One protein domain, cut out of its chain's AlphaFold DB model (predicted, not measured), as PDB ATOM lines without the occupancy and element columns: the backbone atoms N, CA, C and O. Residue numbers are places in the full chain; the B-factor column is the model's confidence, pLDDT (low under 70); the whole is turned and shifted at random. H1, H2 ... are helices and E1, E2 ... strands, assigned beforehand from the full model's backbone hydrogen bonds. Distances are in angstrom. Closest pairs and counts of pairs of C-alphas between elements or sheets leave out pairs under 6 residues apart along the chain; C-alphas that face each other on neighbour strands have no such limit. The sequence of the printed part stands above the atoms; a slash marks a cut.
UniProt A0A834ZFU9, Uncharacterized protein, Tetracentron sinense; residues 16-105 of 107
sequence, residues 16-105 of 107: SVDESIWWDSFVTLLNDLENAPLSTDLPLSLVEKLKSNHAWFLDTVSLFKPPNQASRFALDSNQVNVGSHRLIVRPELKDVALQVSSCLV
ATOM      1  N   SER A  16     252.254 123.103 138.350       84.81
ATOM      2  CA  SER A  16     251.696 123.972 137.328       84.81
ATOM      3  C   SER A  16     250.600 123.234 136.580       84.81
ATOM      4  O   SER A  16     250.771 122.086 136.166       84.81
ATOM      5  N   VAL A  17     249.476 123.907 136.406       85.06
ATOM      6  CA  VAL A  17     248.396 123.494 135.521       85.06
ATOM      7  C   VAL A  17     248.242 124.524 134.409       85.06
ATOM      8  O   VAL A  17     248.758 125.640 134.482       85.06
ATOM      9  N   ASP A  18     247.581 124.094 133.345       85.31
ATOM     10  CA  ASP A  18     247.411 124.855 132.115       85.31
ATOM     11  C   ASP A  18     246.708 126.202 132.358       85.31
ATOM     12  O   ASP A  18     245.662 126.237 132.999       85.31
ATOM     13  N   GLU A  19     247.266 127.302 131.840       85.75
ATOM     14  CA  GLU A  19     246.763 128.667 132.078       85.75
ATOM     15  C   GLU A  19     245.346 128.881 131.537       85.75
ATOM     16  O   GLU A  19     244.595 129.668 132.103       85.75
ATOM     17  N   SER A  20     244.940 128.130 130.505       82.19
ATOM     18  CA  SER A  20     243.607 128.269 129.899       82.19
ATOM     19  C   SER A  20     242.448 127.992 130.861       82.19
ATOM     20  O   SER A  20     241.320 128.386 130.579       82.19
ATOM     21  N   ILE A  21     242.702 127.331 131.998       82.12
ATOM     22  CA  ILE A  21     241.673 127.070 133.014       82.12
ATOM     23  C   ILE A  21     241.431 128.278 133.930       82.12
ATOM     24  O   ILE A  21     240.480 128.264 134.712       82.12
ATOM     25  N   TRP A  22     242.307 129.287 133.886       86.00
ATOM     26  CA  TRP A  22     242.091 130.541 134.591       86.00
ATOM     27  C   TRP A  22     241.120 131.411 133.805       86.00
ATOM     28  O   TRP A  22     241.241 131.556 132.588       86.00
ATOM     29  N   TRP A  23     240.176 132.011 134.518       84.12
ATOM     30  CA  TRP A  23     239.287 133.025 133.979       84.12
ATOM     31  C   TRP A  23     239.038 134.082 135.043       84.12
ATOM     32  O   TRP A  23     238.939 133.773 136.235       84.12
ATOM     33  N   ASP A  24     238.939 135.333 134.609       79.12
ATOM     34  CA  ASP A  24     238.566 136.418 135.504       79.12
ATOM     35  C   ASP A  24     237.046 136.495 135.616       79.12
ATOM     36  O   ASP A  24     236.325 136.336 134.632       79.12
ATOM     37  N   SER A  25     236.549 136.796 136.818       82.00
ATOM     38  CA  SER A  25     235.114 136.957 137.062       82.00
ATOM     39  C   SER A  25     234.466 137.887 136.031       82.00
ATOM     40  O   SER A  25     234.791 139.077 135.951       82.00
ATOM     41  N   PHE A  26     233.477 137.359 135.306       83.69
ATOM     42  CA  PHE A  26     232.692 138.126 134.343       83.69
ATOM     43  C   PHE A  26     231.963 139.294 135.000       83.69
ATOM     44  O   PHE A  26     231.753 140.304 134.346       83.69
ATOM     45  N   VAL A  27     231.636 139.212 136.293       87.75
ATOM     46  CA  VAL A  27     230.974 140.308 137.019       87.75
ATOM     47  C   VAL A  27     231.830 141.572 136.997       87.75
ATOM     48  O   VAL A  27     231.320 142.654 136.729       87.75
ATOM     49  N   THR A  28     233.138 141.438 137.227       86.31
ATOM     50  CA  THR A  28     234.053 142.584 137.221       86.31
ATOM     51  C   THR A  28     234.161 143.185 135.827       86.31
ATOM     52  O   THR A  28     234.109 144.400 135.681       86.31
ATOM     53  N   LEU A  29     234.273 142.342 134.795       87.25
ATOM     54  CA  LEU A  29     234.339 142.822 133.418       87.25
ATOM     55  C   LEU A  29     233.035 143.499 132.980       87.25
ATOM     56  O   LEU A  29     233.084 144.555 132.362       87.25
ATOM     57  N   LEU A  30     231.884 142.895 133.278       88.88
ATOM     58  CA  LEU A  30     230.578 143.457 132.943       88.88
ATOM     59  C   LEU A  30     230.387 144.806 133.633       88.88
ATOM     60  O   LEU A  30     230.001 145.765 132.978       88.88
ATOM     61  N   ASN A  31     230.764 144.912 134.907       91.06
ATOM     62  CA  ASN A  31     230.751 146.184 135.616       91.06
ATOM     63  C   ASN A  31     231.682 147.221 134.957       91.06
ATOM     64  O   ASN A  31     231.295 148.375 134.796       91.06
ATOM     65  N   ASP A  32     232.890 146.836 134.536       88.94
ATOM     66  CA  ASP A  32     233.794 147.750 133.822       88.94
ATOM     67  C   ASP A  32     233.215 148.201 132.467       88.94
ATOM     68  O   ASP A  32     233.410 149.350 132.077       88.94
ATOM     69  N   LEU A  33     232.494 147.322 131.761       88.31
ATOM     70  CA  LEU A  33     231.819 147.628 130.494       88.31
ATOM     71  C   LEU A  33     230.616 148.556 130.689       88.31
ATOM     72  O   LEU A  33     230.458 149.510 129.934       88.31
ATOM     73  N   GLU A  34     229.787 148.306 131.701       90.75
ATOM     74  CA  GLU A  34     228.620 149.135 132.032       90.75
ATOM     75  C   GLU A  34     229.019 150.559 132.433       90.75
ATOM     76  O   GLU A  34     228.300 151.514 132.141       90.75
ATOM     77  N   ASN A  35     230.183 150.708 133.069       89.94
ATOM     78  CA  ASN A  35     230.730 151.998 133.483       89.94
ATOM     79  C   ASN A  35     231.721 152.587 132.466       89.94
ATOM     80  O   ASN A  35     232.313 153.641 132.725       89.94
ATOM     81  N   ALA A  36     231.937 151.926 131.324       87.25
ATOM     82  CA  ALA A  36     232.854 152.418 130.310       87.25
ATOM     83  C   ALA A  36     232.328 153.732 129.704       87.25
ATOM     84  O   ALA A  36     231.119 153.897 129.508       87.25
ATOM     85  N   PRO A  37     233.216 154.685 129.370       84.81
ATOM     86  CA  PRO A  37     232.800 155.900 128.689       84.81
ATOM     87  C   PRO A  37     232.129 155.551 127.357       84.81
ATOM     88  O   PRO A  37     232.651 154.745 126.593       84.81
ATOM     89  N   LEU A  38     231.034 156.235 127.025       78.25
ATOM     90  CA  LEU A  38     230.376 156.127 125.713       78.25
ATOM     91  C   LEU A  38     231.212 156.737 124.563       78.25
ATOM     92  O   LEU A  38     230.719 156.878 123.445       78.25
ATOM     93  N   SER A  39     232.452 157.161 124.839       76.06
ATOM     94  CA  SER A  39     233.388 157.631 123.819       76.06
ATOM     95  C   SER A  39     233.803 156.493 122.893       76.06
ATOM     96  O   SER A  39     233.778 155.329 123.277       76.06
ATOM     97  N   THR A  40     234.245 156.840 121.686       69.19
ATOM     98  CA  THR A  40     234.587 155.877 120.630       69.19
ATOM     99  C   THR A  40     235.661 154.860 121.037       69.19
ATOM    100  O   THR A  40     235.648 153.741 120.531       69.19
ATOM    101  N   ASP A  41     236.548 155.221 121.971       81.19
ATOM    102  CA  ASP A  41     237.673 154.383 122.382       81.19
ATOM    103  C   ASP A  41     237.500 153.848 123.811       81.19
ATOM    104  O   ASP A  41     237.309 154.609 124.765       81.19
ATOM    105  N   LEU A  42     237.603 152.522 123.960       85.44
ATOM    106  CA  LEU A  42     237.618 151.846 125.258       85.44
ATOM    107  C   LEU A  42     238.977 152.039 125.959       85.44
ATOM    108  O   LEU A  42     240.015 152.051 125.290       85.44
ATOM    109  N   PRO A  43     239.014 152.107 127.304       88.25
ATOM    110  CA  PRO A  43     240.268 152.110 128.052       88.25
ATOM    111  C   PRO A  43     241.156 150.912 127.686       88.25
ATOM    112  O   PRO A  43     240.668 149.786 127.579       88.25
ATOM    113  N   LEU A  44     242.472 151.126 127.557       88.88
ATOM    114  CA  LEU A  44     243.417 150.072 127.153       88.88
ATOM    115  C   LEU A  44     243.345 148.839 128.068       88.88
ATOM    116  O   LEU A  44     243.330 147.712 127.584       88.88
ATOM    117  N   SER A  45     243.215 149.058 129.376       87.25
ATOM    118  CA  SER A  45     243.063 147.988 130.368       87.25
ATOM    119  C   SER A  45     241.815 147.133 130.135       87.25
ATOM    120  O   SER A  45     241.840 145.926 130.361       87.25
ATOM    121  N   LEU A  46     240.722 147.732 129.656       88.38
ATOM    122  CA  LEU A  46     239.490 147.020 129.332       88.38
ATOM    123  C   LEU A  46     239.646 146.208 128.041       88.38
ATOM    124  O   LEU A  46     239.207 145.061 127.978       88.38
ATOM    125  N   VAL A  47     240.342 146.759 127.042       90.38
ATOM    126  CA  VAL A  47     240.689 146.037 125.807       90.38
ATOM    127  C   VAL A  47     241.560 144.816 126.107       90.38
ATOM    128  O   VAL A  47     241.329 143.744 125.546       90.38
ATOM    129  N   GLU A  48     242.545 144.949 126.993       89.44
ATOM    130  CA  GLU A  48     243.390 143.830 127.418       89.44
ATOM    131  C   GLU A  48     242.579 142.753 128.142       89.44
ATOM    132  O   GLU A  48     242.672 141.584 127.773       89.44
ATOM    133  N   LYS A  49     241.704 143.133 129.084       88.56
ATOM    134  CA  LYS A  49     240.803 142.182 129.760       88.56
ATOM    135  C   LYS A  49     239.911 141.424 128.776       88.56
ATOM    136  O   LYS A  49     239.770 140.208 128.901       88.56
ATOM    137  N   LEU A  50     239.333 142.119 127.792       89.06
ATOM    138  CA  LEU A  50     238.501 141.506 126.753       89.06
ATOM    139  C   LEU A  50     239.289 140.487 125.927       89.06
ATOM    140  O   LEU A  50     238.799 139.390 125.677       89.06
ATOM    141  N   LYS A  51     240.522 140.826 125.536       89.88
ATOM    142  CA  LYS A  51     241.402 139.918 124.790       89.88
ATOM    143  C   LYS A  51     241.787 138.691 125.613       89.88
ATOM    144  O   LYS A  51     241.676 137.580 125.102       89.88
ATOM    145  N   SER A  52     242.176 138.871 126.874       86.50
ATOM    146  CA  SER A  52     242.572 137.764 127.756       86.50
ATOM    147  C   SER A  52     241.421 136.798 128.049       86.50
ATOM    148  O   SER A  52     241.646 135.601 128.178       86.50
ATOM    149  N   ASN A  53     240.180 137.293 128.089       87.50
ATOM    150  CA  ASN A  53     238.990 136.475 128.345       87.50
ATOM    151  C   ASN A  53     238.258 136.042 127.057       87.50
ATOM    152  O   ASN A  53     237.221 135.390 127.133       87.50
ATOM    153  N   HIS A  54     238.786 136.358 125.868       88.38
ATOM    154  CA  HIS A  54     238.096 136.140 124.590       88.38
ATOM    155  C   HIS A  54     237.665 134.682 124.367       88.38
ATOM    156  O   HIS A  54     236.515 134.427 124.017       88.38
ATOM    157  N   ALA A  55     238.559 133.719 124.620       88.38
ATOM    158  CA  ALA A  55     238.228 132.295 124.514       88.38
ATOM    159  C   ALA A  55     237.104 131.896 125.484       88.38
ATOM    160  O   ALA A  55     236.193 131.159 125.116       88.38
ATOM    161  N   TRP A  56     237.117 132.452 126.699       88.62
ATOM    162  CA  TRP A  56     236.079 132.228 127.699       88.62
ATOM    163  C   TRP A  56     234.720 132.818 127.319       88.62
ATOM    164  O   TRP A  56     233.724 132.297 127.809       88.62
ATOM    165  N   PHE A  57     234.634 133.816 126.430       87.25
ATOM    166  CA  PHE A  57     233.348 134.287 125.888       87.25
ATOM    167  C   PHE A  57     232.784 133.391 124.796       87.25
ATOM    168  O   PHE A  57     231.569 133.231 124.711       87.25
ATOM    169  N   LEU A  58     233.647 132.845 123.944       88.94
ATOM    170  CA  LEU A  58     233.208 132.041 122.806       88.94
ATOM    171  C   LEU A  58     232.879 130.607 123.219       88.94
ATOM    172  O   LEU A  58     231.868 130.058 122.789       88.94
ATOM    173  N   ASP A  59     233.704 130.032 124.092       87.56
ATOM    174  CA  ASP A  59     233.734 128.596 124.358       87.56
ATOM    175  C   ASP A  59     233.563 128.273 125.853       87.56
ATOM    176  O   ASP A  59     234.082 127.266 126.333       87.56
ATOM    177  N   THR A  60     232.825 129.107 126.608       85.44
ATOM    178  CA  THR A  60     232.715 129.029 128.082       85.44
ATOM    179  C   THR A  60     232.490 127.606 128.595       85.44
ATOM    180  O   THR A  60     233.210 127.138 129.470       85.44
ATOM    181  N   VAL A  61     231.490 126.909 128.049       83.06
ATOM    182  CA  VAL A  61     231.114 125.560 128.500       83.06
ATOM    183  C   VAL A  61     232.189 124.538 128.122       83.06
ATOM    184  O   VAL A  61     232.529 123.680 128.930       83.06
ATOM    185  N   SER A  62     232.770 124.665 126.929       84.00
ATOM    186  CA  SER A  62     233.785 123.748 126.398       84.00
ATOM    187  C   SER A  62     235.131 123.850 127.125       84.00
ATOM    188  O   SER A  62     235.907 122.894 127.120       84.00
ATOM    189  N   LEU A  63     235.428 124.996 127.747       85.00
ATOM    190  CA  LEU A  63     236.666 125.213 128.502       85.00
ATOM    191  C   LEU A  63     236.650 124.567 129.895       85.00
ATOM    192  O   LEU A  63     237.719 124.321 130.466       85.00
ATOM    193  N   PHE A  64     235.474 124.213 130.425       83.19
ATOM    194  CA  PHE A  64     235.383 123.393 131.632       83.19
ATOM    195  C   PHE A  64     235.805 121.955 131.325       83.19
ATOM    196  O   PHE A  64     235.037 121.128 130.839       83.19
ATOM    197  N   LYS A  65     237.068 121.646 131.626       82.94
ATOM    198  CA  LYS A  65     237.626 120.304 131.434       82.94
ATOM    199  C   LYS A  65     237.035 119.327 132.459       82.94
ATOM    200  O   LYS A  65     236.876 119.694 133.628       82.94
ATOM    201  N   PRO A  66     236.783 118.064 132.072       83.81
ATOM    202  CA  PRO A  66     236.307 117.060 133.005       83.81
ATOM    203  C   PRO A  66     237.340 116.806 134.115       83.81
ATOM    204  O   PRO A  66     238.556 116.955 133.897       83.81
ATOM    205  N   PRO A  67     236.885 116.375 135.303       85.81
ATOM    206  CA  PRO A  67     237.778 116.009 136.392       85.81
ATOM    207  C   PRO A  67     238.771 114.930 135.963       85.81
ATOM    208  O   PRO A  67     238.406 113.946 135.321       85.81
ATOM    209  N   ASN A  68     240.041 115.105 136.320       84.31
ATOM    210  CA  ASN A  68     241.099 114.177 135.950       84.31
ATOM    211  C   ASN A  68     242.095 113.979 137.097       84.31
ATOM    212  O   ASN A  68     242.129 114.718 138.082       84.31
ATOM    213  N   GLN A  69     242.912 112.936 136.976       85.12
ATOM    214  CA  GLN A  69     243.830 112.542 138.040       85.12
ATOM    215  C   GLN A  69     244.932 113.588 138.277       85.12
ATOM    216  O   GLN A  69     245.332 113.808 139.418       85.12
ATOM    217  N   ALA A  70     245.385 114.275 137.223       85.31
ATOM    218  CA  ALA A  70     246.414 115.305 137.328       85.31
ATOM    219  C   ALA A  70     245.915 116.530 138.110       85.31
ATOM    220  O   ALA A  70     246.609 116.988 139.018       85.31
ATOM    221  N   SER A  71     244.700 117.015 137.825       85.81
ATOM    222  CA  SER A  71     244.096 118.136 138.554       85.81
ATOM    223  C   SER A  71     243.787 117.769 140.006       85.81
ATOM    224  O   SER A  71     244.065 118.561 140.904       85.81
ATOM    225  N   ARG A  72     243.331 116.537 140.274       88.06
ATOM    226  CA  ARG A  72     243.167 116.034 141.647       88.06
ATOM    227  C   ARG A  72     244.490 116.034 142.413       88.06
ATOM    228  O   ARG A  72     244.552 116.554 143.521       88.06
ATOM    229  N   PHE A  73     245.552 115.502 141.810       87.69
ATOM    230  CA  PHE A  73     246.875 115.466 142.428       87.69
ATOM    231  C   PHE A  73     247.521 116.848 142.575       87.69
ATOM    232  O   PHE A  73     248.430 117.007 143.393       87.69
ATOM    233  N   ALA A  74     247.117 117.843 141.780       87.75
ATOM    234  CA  ALA A  74     247.540 119.228 141.973       87.75
ATOM    235  C   ALA A  74     247.077 119.752 143.339       87.75
ATOM    236  O   ALA A  74     247.884 120.308 144.080       87.75
ATOM    237  N   LEU A  75     245.833 119.445 143.722       88.75
ATOM    238  CA  LEU A  75     245.230 119.835 145.001       88.75
ATOM    239  C   LEU A  75     245.819 119.118 146.228       88.75
ATOM    240  O   LEU A  75     245.518 119.487 147.359       88.75
ATOM    241  N   ASP A  76     246.644 118.086 146.043       88.62
ATOM    242  CA  ASP A  76     247.412 117.483 147.140       88.62
ATOM    243  C   ASP A  76     248.665 118.301 147.500       88.62
ATOM    244  O   ASP A  76     249.316 118.021 148.505       88.62
ATOM    245  N   SER A  77     249.010 119.311 146.695       87.75
ATOM    246  CA  SER A  77     250.142 120.212 146.942       87.75
ATOM    247  C   SER A  77     249.692 121.420 147.760       87.75
ATOM    248  O   SER A  77     248.575 121.890 147.593       87.75
ATOM    249  N   ASN A  78     250.584 122.002 148.568       89.31
ATOM    250  CA  ASN A  78     250.294 123.243 149.308       89.31
ATOM    251  C   ASN A  78     250.110 124.462 148.382       89.31
ATOM    252  O   ASN A  78     249.569 125.493 148.786       89.31
ATOM    253  N   GLN A  79     250.589 124.355 147.141       91.69
ATOM    254  CA  GLN A  79     250.566 125.411 146.144       91.69
ATOM    255  C   GLN A  79     250.351 124.842 144.739       91.69
ATOM    256  O   GLN A  79     250.949 123.828 144.371       91.69
ATOM    257  N   VAL A  80     249.533 125.542 143.956       91.88
ATOM    258  CA  VAL A  80     249.274 125.268 142.540       91.88
ATOM    259  C   VAL A  80     249.492 126.553 141.754       91.88
ATOM    260  O   VAL A  80     249.015 127.614 142.158       91.88
ATOM    261  N   ASN A  81     250.201 126.461 140.633       91.25
ATOM    262  CA  ASN A  81     250.358 127.575 139.702       91.25
ATOM    263  C   ASN A  81     249.410 127.381 138.516       91.25
ATOM    264  O   ASN A  81     249.362 126.294 137.944       91.25
ATOM    265  N   VAL A  82     248.684 128.427 138.136       89.12
ATOM    266  CA  VAL A  82     247.818 128.462 136.954       89.12
ATOM    267  C   VAL A  82     248.297 129.614 136.079       89.12
ATOM    268  O   VAL A  82     247.994 130.770 136.362       89.12
ATOM    269  N   GLY A  83     249.124 129.317 135.076       86.81
ATOM    270  CA  GLY A  83     249.830 130.367 134.336       86.81
ATOM    271  C   GLY A  83     250.642 131.274 135.266       86.81
ATOM    272  O   GLY A  83     251.470 130.795 136.045       86.81
ATOM    273  N   SER A  84     250.371 132.580 135.215       87.44
ATOM    274  CA  SER A  84     250.985 133.576 136.109       87.44
ATOM    275  C   SER A  84     250.395 133.623 137.532       87.44
ATOM    276  O   SER A  84     250.960 134.276 138.417       87.44
ATOM    277  N   HIS A  85     249.291 132.917 137.794       89.62
ATOM    278  CA  HIS A  85     248.570 132.961 139.067       89.62
ATOM    279  C   HIS A  85     249.068 131.893 140.046       89.62
ATOM    280  O   HIS A  85     249.116 130.705 139.731       89.62
ATOM    281  N   ARG A  86     249.386 132.303 141.278       92.56
ATOM    282  CA  ARG A  86     249.861 131.415 142.349       92.56
ATOM    283  C   ARG A  86     248.780 131.202 143.402       92.56
ATOM    284  O   ARG A  86     248.457 132.123 144.153       92.56
ATOM    285  N   LEU A  87     248.269 129.979 143.506       91.31
ATOM    286  CA  LEU A  87     247.197 129.604 144.426       91.31
ATOM    287  C   LEU A  87     247.748 128.807 145.604       91.31
ATOM    288  O   LEU A  87     248.500 127.851 145.425       91.31
ATOM    289  N   ILE A  88     247.352 129.185 146.818       92.81
ATOM    290  CA  ILE A  88     247.641 128.415 148.032       92.81
ATOM    291  C   ILE A  88     246.467 127.479 148.291       92.81
ATOM    292  O   ILE A  88     245.332 127.934 148.432       92.81
ATOM    293  N   VAL A  89     246.740 126.179 148.375       90.81
ATOM    294  CA  VAL A  89     245.705 125.179 148.636       90.81
ATOM    295  C   VAL A  89     245.505 125.075 150.139       90.81
ATOM    296  O   VAL A  89     246.361 124.581 150.869       90.81
ATOM    297  N   ARG A  90     244.359 125.565 150.606       91.75
ATOM    298  CA  ARG A  90     243.920 125.380 151.991       91.75
ATOM    299  C   ARG A  90     243.104 124.091 152.093       91.75
ATOM    300  O   ARG A  90     242.266 123.878 151.212       91.75
ATOM    301  N   PRO A  91     243.301 123.253 153.126       88.62
ATOM    302  CA  PRO A  91     242.559 122.001 153.276       88.62
ATOM    303  C   PRO A  91     241.038 122.182 153.185       88.62
ATOM    304  O   PRO A  91     240.372 121.429 152.485       88.62
ATOM    305  N   GLU A  92     240.499 123.245 153.785       90.38
ATOM    306  CA  GLU A  92     239.057 123.513 153.808       90.38
ATOM    307  C   GLU A  92     238.513 123.843 152.409       90.38
ATOM    308  O   GLU A  92     237.385 123.498 152.068       90.38
ATOM    309  N   LEU A  93     239.325 124.499 151.572       90.81
ATOM    310  CA  LEU A  93     238.958 124.837 150.194       90.81
ATOM    311  C   LEU A  93     239.149 123.657 149.239       90.81
ATOM    312  O   LEU A  93     238.453 123.575 148.229       90.81
ATOM    313  N   LYS A  94     240.066 122.736 149.552       91.50
ATOM    314  CA  LYS A  94     240.271 121.510 148.777       91.50
ATOM    315  C   LYS A  94     239.019 120.641 148.784       91.50
ATOM    316  O   LYS A  94     238.596 120.197 147.720       91.50
ATOM    317  N   ASP A  95     238.420 120.423 149.951       90.62
ATOM    318  CA  ASP A  95     237.216 119.597 150.066       90.62
ATOM    319  C   ASP A  95     236.044 120.212 149.290       90.62
ATOM    320  O   ASP A  95     235.361 119.516 148.536       90.62
ATOM    321  N   VAL A  96     235.885 121.538 149.369       92.44
ATOM    322  CA  VAL A  96     234.899 122.282 148.567       92.44
ATOM    323  C   VAL A  96     235.182 122.141 147.070       92.44
ATOM    324  O   VAL A  96     234.264 121.869 146.299       92.44
ATOM    325  N   ALA A  97     236.439 122.269 146.640       90.56
ATOM    326  CA  ALA A  97     236.814 122.104 145.236       90.56
ATOM    327  C   ALA A  97     236.499 120.689 144.719       90.56
ATOM    328  O   ALA A  97     235.994 120.536 143.606       90.56
ATOM    329  N   LEU A  98     236.737 119.653 145.531       90.31
ATOM    330  CA  LEU A  98     236.381 118.271 145.199       90.31
ATOM    331  C   LEU A  98     234.861 118.070 145.122       90.31
ATOM    332  O   LEU A  98     234.386 117.388 144.212       90.31
ATOM    333  N   GLN A  99     234.095 118.687 146.025       90.69
ATOM    334  CA  GLN A  99     232.634 118.649 145.986       90.69
ATOM    335  C   GLN A  99     232.093 119.321 144.717       90.69
ATOM    336  O   GLN A  99     231.306 118.706 144.000       90.69
ATOM    337  N   VAL A 100     232.560 120.530 144.387       89.50
ATOM    338  CA  VAL A 100     232.176 121.231 143.148       89.50
ATOM    339  C   VAL A 100     232.539 120.392 141.928       89.50
ATOM    340  O   VAL A 100     231.709 120.196 141.044       89.50
ATOM    341  N   SER A 101     233.748 119.824 141.911       88.25
ATOM    342  CA  SER A 101     234.190 118.941 140.836       88.25
ATOM    343  C   SER A 101     233.250 117.751 140.647       88.25
ATOM    344  O   SER A 101     233.018 117.372 139.506       88.25
ATOM    345  N   SER A 102     232.703 117.172 141.722       87.44
ATOM    346  CA  SER A 102     231.767 116.040 141.642       87.44
ATOM    347  C   SER A 102     230.406 116.419 141.053       87.44
ATOM    348  O   SER A 102     229.816 115.613 140.341       87.44
ATOM    349  N   CYS A 103     229.939 117.652 141.274       85.69
ATOM    350  CA  CYS A 103     228.703 118.165 140.675       85.69
ATOM    351  C   CYS A 103     228.817 118.353 139.155       85.69
ATOM    352  O   CYS A 103     227.802 118.388 138.467       85.69
ATOM    353  N   LEU A 104     230.043 118.485 138.643       74.50
ATOM    354  CA  LEU A 104     230.339 118.691 137.225       74.50
ATOM    355  C   LEU A 104     230.685 117.380 136.495       74.50
ATOM    356  O   LEU A 104     230.879 117.386 135.282       74.50
ATOM    357  N   VAL A 105     230.745 116.243 137.204       66.81
ATOM    358  CA  VAL A 105     230.859 114.909 136.592       66.81
ATOM    359  C   VAL A 105     229.475 114.501 136.080       66.81
ATOM    360  O   VAL A 105     228.716 113.849 136.792       66.81
TER     361      VAL A 105
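Overview. This is residues 16 to 105 of the 107 residues of an uncharacterized protein of Tetracentron sinense (UniProt A0A834ZFU9). Picture a long, loose body with a helical hairpin, H1 and H2, toward one end and a looser group toward the other, where the strand hairpin E1 and E2 lies with the helices H5 and H6. Two stretches of chain run between these ends: residues 18 to 25, which lead into H1, and the short helices H3 and H4 with the link after them. The printed part has 90 residues, with named elements in the order H1, H2, H3, H4, H5, E1, E2, H6; the two strands form one antiparallel sheet, order E1 - E2, and the class is mostly helix. The whole is loose, with a radius of gyration of the C-alphas of 16.1 A, and elongated, spanning 48 by 24 by 21 A.

Along the chain. Begin at Ser 16 and go on to C-alpha 26 at (232.692, 138.126, 134.343), where H1 starts; it runs to residue 34, 12.0 A. H2 follows at residues 44 to 52, 12.4 A long. Next come H3, residues 54 to 58, 6.6 A, and H4, residues 60 to 63, 5.5 A. H5 holds residues 69 to 74, 8.6 A. Look for E1 at residues 79 to 82, beginning at C-alpha 79 (250.566, 125.411, 146.144), and E2 at residues 85 to 88, each 10.1 A long. The longest helix, H6, runs from residue 91 to C-alpha 103 at (228.703, 118.165, 140.675), 19.1 A.

Arrangement. Start with the hairpin of H1 and H2, which touch, with the C-alphas of Asp 32 and Leu 46 closest at 7.3 A. They run opposite ways at a steep tilt of 38 degrees, only just past shallow. H2 and H3 meet only through their link. H3 and H4 are close but not clearly touching, their closest C-alphas, Trp 56 and Leu 63, being 7.1 A apart. H4 and H5 are apart. H5 and H6 are close but not clearly touching, with the C-alphas of Arg 72 and Leu 98 closest at 8.0 A; they run opposite ways at a shallow tilt of 26 degrees. The closest C-alphas of H5 and E1, Ala 74 and Val 80, are 6.3 A apart. E1 and E2 form an antiparallel hairpin at 157 degrees; find N 80 and O 87 at 2.9 A and N 82 and O 85 at 2.8 A, within hydrogen-bond range. Residues 16 to 17 pair, parallel, with residues 81 to 82 of E1. In H1, H2, H3 and H5 every O i to N i+4 pair is within hydrogen-bond range, in H6 8 of 9, and H4 is too short for such a pair.

Size, cuts and confidence. The two C-alphas farthest apart are those of Ser 39 and Asp 76, at 48.5 A. The printed part has no cut; the link from H1 to H2 is short, the other links between named elements are tight, and no link is long. The mean pLDDT of the printed part is 86.8, and residues 40 and 105 are under 70.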